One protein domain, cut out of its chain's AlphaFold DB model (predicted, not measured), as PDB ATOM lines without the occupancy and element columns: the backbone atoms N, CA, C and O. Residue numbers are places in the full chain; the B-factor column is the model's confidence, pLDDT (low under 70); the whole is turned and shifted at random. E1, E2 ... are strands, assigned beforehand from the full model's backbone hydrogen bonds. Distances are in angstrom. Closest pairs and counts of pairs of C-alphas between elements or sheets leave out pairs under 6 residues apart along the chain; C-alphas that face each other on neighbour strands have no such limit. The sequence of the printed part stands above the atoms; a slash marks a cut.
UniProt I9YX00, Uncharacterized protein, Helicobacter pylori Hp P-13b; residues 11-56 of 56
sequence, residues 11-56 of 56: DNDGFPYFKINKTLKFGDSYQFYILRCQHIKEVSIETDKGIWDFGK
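Overview. This is residues 11 to 56 of the 56 residues of an uncharacterized protein of Helicobacter pylori Hp P-13b (UniProt I9YX00). This domain has little regular structure: a long stretch without a named element, residues 11 to 41, runs out and folds back as a wide loop, then leads into a hairpin of two strands, E1 and E2. Residues 24 to 29 stick out where the loop turns back. The printed part has 46 residues, with no named helix and E1 then E2 in one antiparallel sheet; the class is all strand, with only 12 residues in named elements. It is loose, with a radius of gyration of the C-alphas of 11.9 A and spans of 29 by 25 by 19 A.

Arrangement. E1, residues 42 to 47, and E2, residues 50 to 55, form an antiparallel hairpin at 164 degrees with a tight link. C-alphas 44 and 53 face each other at 4.3 A. N 45 and O 52 are within hydrogen-bond range at 2.8 A, as are N 52 and O 45 at 2.8 A.

Along the chain. The printed part begins at C-alpha 11 (109.403, 145.902, 136.605). E1 starts at C-alpha 42 (123.783, 145.713, 137.385) and is 16.4 A long; E2, 16.2 A, ends at C-alpha 55 (128.325, 146.525, 136.625).

Size, cuts and confidence. The C-alphas farthest apart, of Asp 13 and Phe 26, are 32.2 A apart. The printed part has no cut. Mean pLDDT of the printed part is 70.2; residues 11 to 19, 32 to 38, 41 and 54 to 56 are under 70.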
ATOM      1  N   ASP A  11     110.710 145.272 136.546       56.28
ATOM      2  CA  ASP A  11     109.403 145.902 136.605       56.28
ATOM      3  C   ASP A  11     108.865 145.657 138.009       56.28
ATOM      4  O   ASP A  11     108.523 144.539 138.395       56.28
ATOM      5  N   ASN A  12     108.936 146.689 138.839       59.06
ATOM      6  CA  ASN A  12     108.713 146.562 140.270       59.06
ATOM      7  C   ASN A  12     107.202 146.572 140.585       59.06
ATOM      8  O   ASN A  12     106.826 146.923 141.694       59.06
ATOM      9  N   ASP A  13     106.327 146.251 139.617       57.19
ATOM     10  CA  ASP A  13     104.856 146.242 139.722       57.19
ATOM     11  C   ASP A  13     104.285 147.483 140.451       57.19
ATOM     12  O   ASP A  13     103.377 147.390 141.277       57.19
ATOM     13  N   GLY A  14     104.862 148.665 140.204       52.91
ATOM     14  CA  GLY A  14     104.458 149.913 140.865       52.91
ATOM     15  C   GLY A  14     105.006 150.134 142.286       52.91
ATOM     16  O   GLY A  14     104.703 151.164 142.889       52.91
ATOM     17  N   PHE A  15     105.842 149.240 142.823       55.22
ATOM     18  CA  PHE A  15     106.648 149.508 144.017       55.22
ATOM     19  C   PHE A  15     107.784 150.480 143.688       55.22
ATOM     20  O   PHE A  15     108.366 150.423 142.603       55.22
ATOM     21  N   PRO A  16     108.115 151.403 144.605       52.50
ATOM     22  CA  PRO A  16     109.019 152.490 144.286       52.50
ATOM     23  C   PRO A  16     110.395 151.944 143.901       52.50
ATOM     24  O   PRO A  16     110.973 151.110 144.603       52.50
ATOM     25  N   TYR A  17     110.946 152.477 142.805       58.84
ATOM     26  CA  TYR A  17     112.392 152.603 142.631       58.84
ATOM     27  C   TYR A  17     112.989 152.985 143.988       58.84
ATOM     28  O   TYR A  17     112.446 153.880 144.642       58.84
ATOM     29  N   PHE A  18     114.028 152.283 144.450       68.25
ATOM     30  CA  PHE A  18     114.592 152.478 145.790       68.25
ATOM     31  C   PHE A  18     115.123 153.906 145.937       68.25
ATOM     32  O   PHE A  18     116.284 154.197 145.661       68.25
ATOM     33  N   LYS A  19     114.246 154.827 146.343       67.38
ATOM     34  CA  LYS A  19     114.568 156.235 146.484       67.38
ATOM     35  C   LYS A  19     115.105 156.457 147.881       67.38
ATOM     36  O   LYS A  19     114.397 156.337 148.883       67.38
ATOM     37  N   ILE A  20     116.374 156.822 147.933       72.56
ATOM     38  CA  ILE A  20     117.032 157.184 149.174       72.56
ATOM     39  C   ILE A  20     116.605 158.614 149.510       72.56
ATOM     40  O   ILE A  20     117.184 159.582 149.034       72.56
ATOM     41  N   ASN A  21     115.575 158.767 150.343       70.94
ATOM     42  CA  ASN A  21     115.095 160.081 150.800       70.94
ATOM     43  C   ASN A  21     116.013 160.730 151.859       70.94
ATOM     44  O   ASN A  21     115.574 161.582 152.630       70.94
ATOM     45  N   LYS A  22     117.283 160.317 151.932       73.62
ATOM     46  CA  LYS A  22     118.290 160.853 152.850       73.62
ATOM     47  C   LYS A  22     119.605 161.079 152.113       73.62
ATOM     48  O   LYS A  22     119.972 160.297 151.241       73.62
ATOM     49  N   THR A  23     120.342 162.110 152.507       79.94
ATOM     50  CA  THR A  23     121.722 162.300 152.053       79.94
ATOM     51  C   THR A  23     122.611 161.237 152.693       79.94
ATOM     52  O   THR A  23     122.642 161.123 153.917       79.94
ATOM     53  N   LEU A  24     123.332 160.469 151.875       75.88
ATOM     54  CA  LEU A  24     124.375 159.558 152.345       75.88
ATOM     55  C   LEU A  24     125.705 160.307 152.440       75.88
ATOM     56  O   LEU A  24     126.100 160.998 151.498       75.88
ATOM     57  N   LYS A  25     126.392 160.185 153.575       82.56
ATOM     58  CA  LYS A  25     127.748 160.704 153.776       82.56
ATOM     59  C   LYS A  25     128.790 159.649 153.412       82.56
ATOM     60  O   LYS A  25     128.491 158.468 153.257       82.56
ATOM     61  N   PHE A  26     130.042 160.082 153.295       78.12
ATOM     62  CA  PHE A  26     131.158 159.161 153.109       78.12
ATOM     63  C   PHE A  26     131.244 158.177 154.288       78.12
ATOM     64  O   PHE A  26     131.309 158.602 155.438       78.12
ATOM     65  N   GLY A  27     131.235 156.877 153.986       81.25
ATOM     66  CA  GLY A  27     131.198 155.800 154.981       81.25
ATOM     67  C   GLY A  27     129.790 155.331 155.365       81.25
ATOM     68  O   GLY A  27     129.661 154.265 155.965       81.25
ATOM     69  N   ASP A  28     128.736 156.058 154.979       80.00
ATOM     70  CA  ASP A  28     127.368 155.586 155.176       80.00
ATOM     71  C   ASP A  28     127.060 154.433 154.222       80.00
ATOM     72  O   ASP A  28     127.439 154.427 153.051       80.00
ATOM     73  N   SER A  29     126.301 153.467 154.724       78.81
ATOM     74  CA  SER A  29     125.786 152.349 153.943       78.81
ATOM     75  C   SER A  29     124.259 152.415 153.888       78.81
ATOM     76  O   SER A  29     123.579 152.768 154.856       78.81
ATOM     77  N   TYR A  30     123.706 152.107 152.716       75.00
ATOM     78  CA  TYR A  30     122.270 151.988 152.503       75.00
ATOM     79  C   TYR A  30     121.966 150.598 151.972       75.00
ATOM     80  O   TYR A  30     122.387 150.238 150.875       75.00
ATOM     81  N   GLN A  31     121.243 149.818 152.770       74.44
ATOM     82  CA  GLN A  31     120.786 148.499 152.377       74.44
ATOM     83  C   GLN A  31     119.336 148.594 151.925       74.44
ATOM     84  O   GLN A  31     118.494 149.182 152.605       74.44
ATOM     85  N   PHE A  32     119.049 147.993 150.780       69.06
ATOM     86  CA  PHE A  32     117.703 147.845 150.263       69.06
ATOM     87  C   PHE A  32     117.437 146.375 149.975       69.06
ATOM     88  O   PHE A  32     118.360 145.594 149.736       69.06
ATOM     89  N   TYR A  33     116.167 145.992 150.047       67.06
ATOM     90  CA  TYR A  33     115.747 144.616 149.846       67.06
ATOM     91  C   TYR A  33     114.947 144.524 148.556       67.06
ATOM     92  O   TYR A  33     113.894 145.150 148.435       67.06
ATOM     93  N   ILE A  34     115.441 143.747 147.592       69.00
ATOM     94  CA  ILE A  34     114.715 143.501 146.348       69.00
ATOM     95  C   ILE A  34     113.973 142.176 146.461       69.00
ATOM     96  O   ILE A  34     114.582 141.112 146.453       69.00
ATOM     97  N   LEU A  35     112.645 142.246 146.554       63.34
ATOM     98  CA  LEU A  35     111.795 141.059 146.694       63.34
ATOM     99  C   LEU A  35     111.611 140.286 145.379       63.34
ATOM    100  O   LEU A  35     111.377 139.081 145.424       63.34
ATOM    101  N   ARG A  36     111.698 140.949 144.214       64.19
ATOM    102  CA  ARG A  36     111.301 140.356 142.918       64.19
ATOM    103  C   ARG A  36     112.412 140.190 141.881       64.19
ATOM    104  O   ARG A  36     112.206 139.492 140.896       64.19
ATOM    105  N   CYS A  37     113.612 140.722 142.122       69.81
ATOM    106  CA  CYS A  37     114.763 140.539 141.232       69.81
ATOM    107  C   CYS A  37     115.888 139.797 141.947       69.81
ATOM    108  O   CYS A  37     116.806 140.387 142.505       69.81
ATOM    109  N   GLN A  38     115.788 138.466 141.912       63.19
ATOM    110  CA  GLN A  38     116.705 137.528 142.572       63.19
ATOM    111  C   GLN A  38     118.096 137.460 141.908       63.19
ATOM    112  O   GLN A  38     119.043 136.951 142.503       63.19
ATOM    113  N   HIS A  39     118.241 137.990 140.689       71.75
ATOM    114  CA  HIS A  39     119.484 137.956 139.913       71.75
ATOM    115  C   HIS A  39     119.859 139.349 139.403       71.75
ATOM    116  O   HIS A  39     119.785 139.637 138.207       71.75
ATOM    117  N   ILE A  40     120.246 140.222 140.332       70.56
ATOM    118  CA  ILE A  40     120.748 141.561 140.014       70.56
ATOM    119  C   ILE A  40     122.055 141.412 139.226       70.56
ATOM    120  O   ILE A  40     123.014 140.815 139.715       70.56
ATOM    121  N   LYS A  41     122.086 141.934 137.997       68.38
ATOM    122  CA  LYS A  41     123.287 141.937 137.140       68.38
ATOM    123  C   LYS A  41     124.023 143.271 137.159       68.38
ATOM    124  O   LYS A  41     125.222 143.302 136.912       68.38
ATOM    125  N   GLU A  42     123.295 144.342 137.438       70.31
ATOM    126  CA  GLU A  42     123.783 145.713 137.385       70.31
ATOM    127  C   GLU A  42     122.943 146.574 138.323       70.31
ATOM    128  O   GLU A  42     121.745 146.326 138.499       70.31
ATOM    129  N   VAL A  43     123.584 147.571 138.925       72.12
ATOM    130  CA  VAL A  43     122.931 148.584 139.753       72.12
ATOM    131  C   VAL A  43     123.384 149.953 139.260       72.12
ATOM    132  O   VAL A  43     124.579 150.233 139.257       72.12
ATOM    133  N   SER A  44     122.436 150.814 138.885       72.44
ATOM    134  CA  SER A  44     122.700 152.229 138.616       72.44
ATOM    135  C   SER A  44     122.215 153.083 139.783       72.44
ATOM    136  O   SER A  44     121.090 152.901 140.257       72.44
ATOM    137  N   ILE A  45     123.022 154.045 140.218       76.12
ATOM    138  CA  ILE A  45     122.663 155.016 141.251       76.12
ATOM    139  C   ILE A  45     122.563 156.389 140.599       76.12
ATOM    140  O   ILE A  45     123.552 156.925 140.108       76.12
ATOM    141  N   GLU A  46     121.369 156.970 140.616       78.75
ATOM    142  CA  GLU A  46     121.158 158.344 140.174       78.75
ATOM    143  C   GLU A  46     121.304 159.308 141.353       78.75
ATOM    144  O   GLU A  46     120.680 159.144 142.405       78.75
ATOM    145  N   THR A  47     122.150 160.317 141.171       78.12
ATOM    146  CA  THR A  47     122.399 161.397 142.130       78.12
ATOM    147  C   THR A  47     122.240 162.750 141.440       78.12
ATOM    148  O   THR A  47     122.221 162.838 140.214       78.12
ATOM    149  N   ASP A  48     122.208 163.828 142.217       80.19
ATOM    150  CA  ASP A  48     122.293 165.207 141.715       80.19
ATOM    151  C   ASP A  48     123.567 165.476 140.891       80.19
ATOM    152  O   ASP A  48     123.586 166.360 140.037       80.19
ATOM    153  N   LYS A  49     124.626 164.690 141.116       82.50
ATOM    154  CA  LYS A  49     125.894 164.751 140.373       82.50
ATOM    155  C   LYS A  49     125.921 163.863 139.127       82.50
ATOM    156  O   LYS A  49     126.952 163.803 138.459       82.50
ATOM    157  N   GLY A  50     124.824 163.175 138.821       78.31
ATOM    158  CA  GLY A  50     124.698 162.275 137.678       78.31
ATOM    159  C   GLY A  50     124.504 160.811 138.072       78.31
ATOM    160  O   GLY A  50     124.300 160.475 139.243       78.31
ATOM    161  N   ILE A  51     124.546 159.948 137.057       81.38
ATOM    162  CA  ILE A  51     124.274 158.511 137.158       81.38
ATOM    163  C   ILE A  51     125.594 157.746 137.268       81.38
ATOM    164  O   ILE A  51     126.526 157.990 136.503       81.38
ATOM    165  N   TRP A  52     125.658 156.827 138.227       73.38
ATOM    166  CA  TRP A  52     126.797 155.955 138.490       73.38
ATOM    167  C   TRP A  52     126.385 154.507 138.260       73.38
ATOM    168  O   TRP A  52     125.547 153.985 138.996       73.38
ATOM    169  N   ASP A  53     126.982 153.859 137.265       72.06
ATOM    170  CA  ASP A  53     126.686 152.471 136.917       72.06
ATOM    171  C   ASP A  53     127.727 151.529 137.538       72.06
ATOM    172  O   ASP A  53     128.931 151.654 137.301       72.06
ATOM    173  N   PHE A  54     127.260 150.571 138.338       66.38
ATOM    174  CA  PHE A  54     128.076 149.530 138.955       66.38
ATOM    175  C   PHE A  54     127.685 148.182 138.345       66.38
ATOM    176  O   PHE A  54     126.768 147.493 138.803       66.38
ATOM    177  N   GLY A  55     128.367 147.842 137.253       67.81
ATOM    178  CA  GLY A  55     128.325 146.525 136.625       67.81
ATOM    179  C   GLY A  55     129.472 145.635 137.105       67.81
ATOM    180  O   GLY A  55     130.428 146.112 137.718       67.81
ATOM    181  N   LYS A  56     129.367 144.336 136.824       54.00
ATOM    182  CA  LYS A  56     130.491 143.401 136.958       54.00
ATOM    183  C   LYS A  56     131.526 143.620 135.858       54.00
ATOM    184  O   LYS A  56     131.100 143.854 134.705       54.00
TER     185      LYS A  56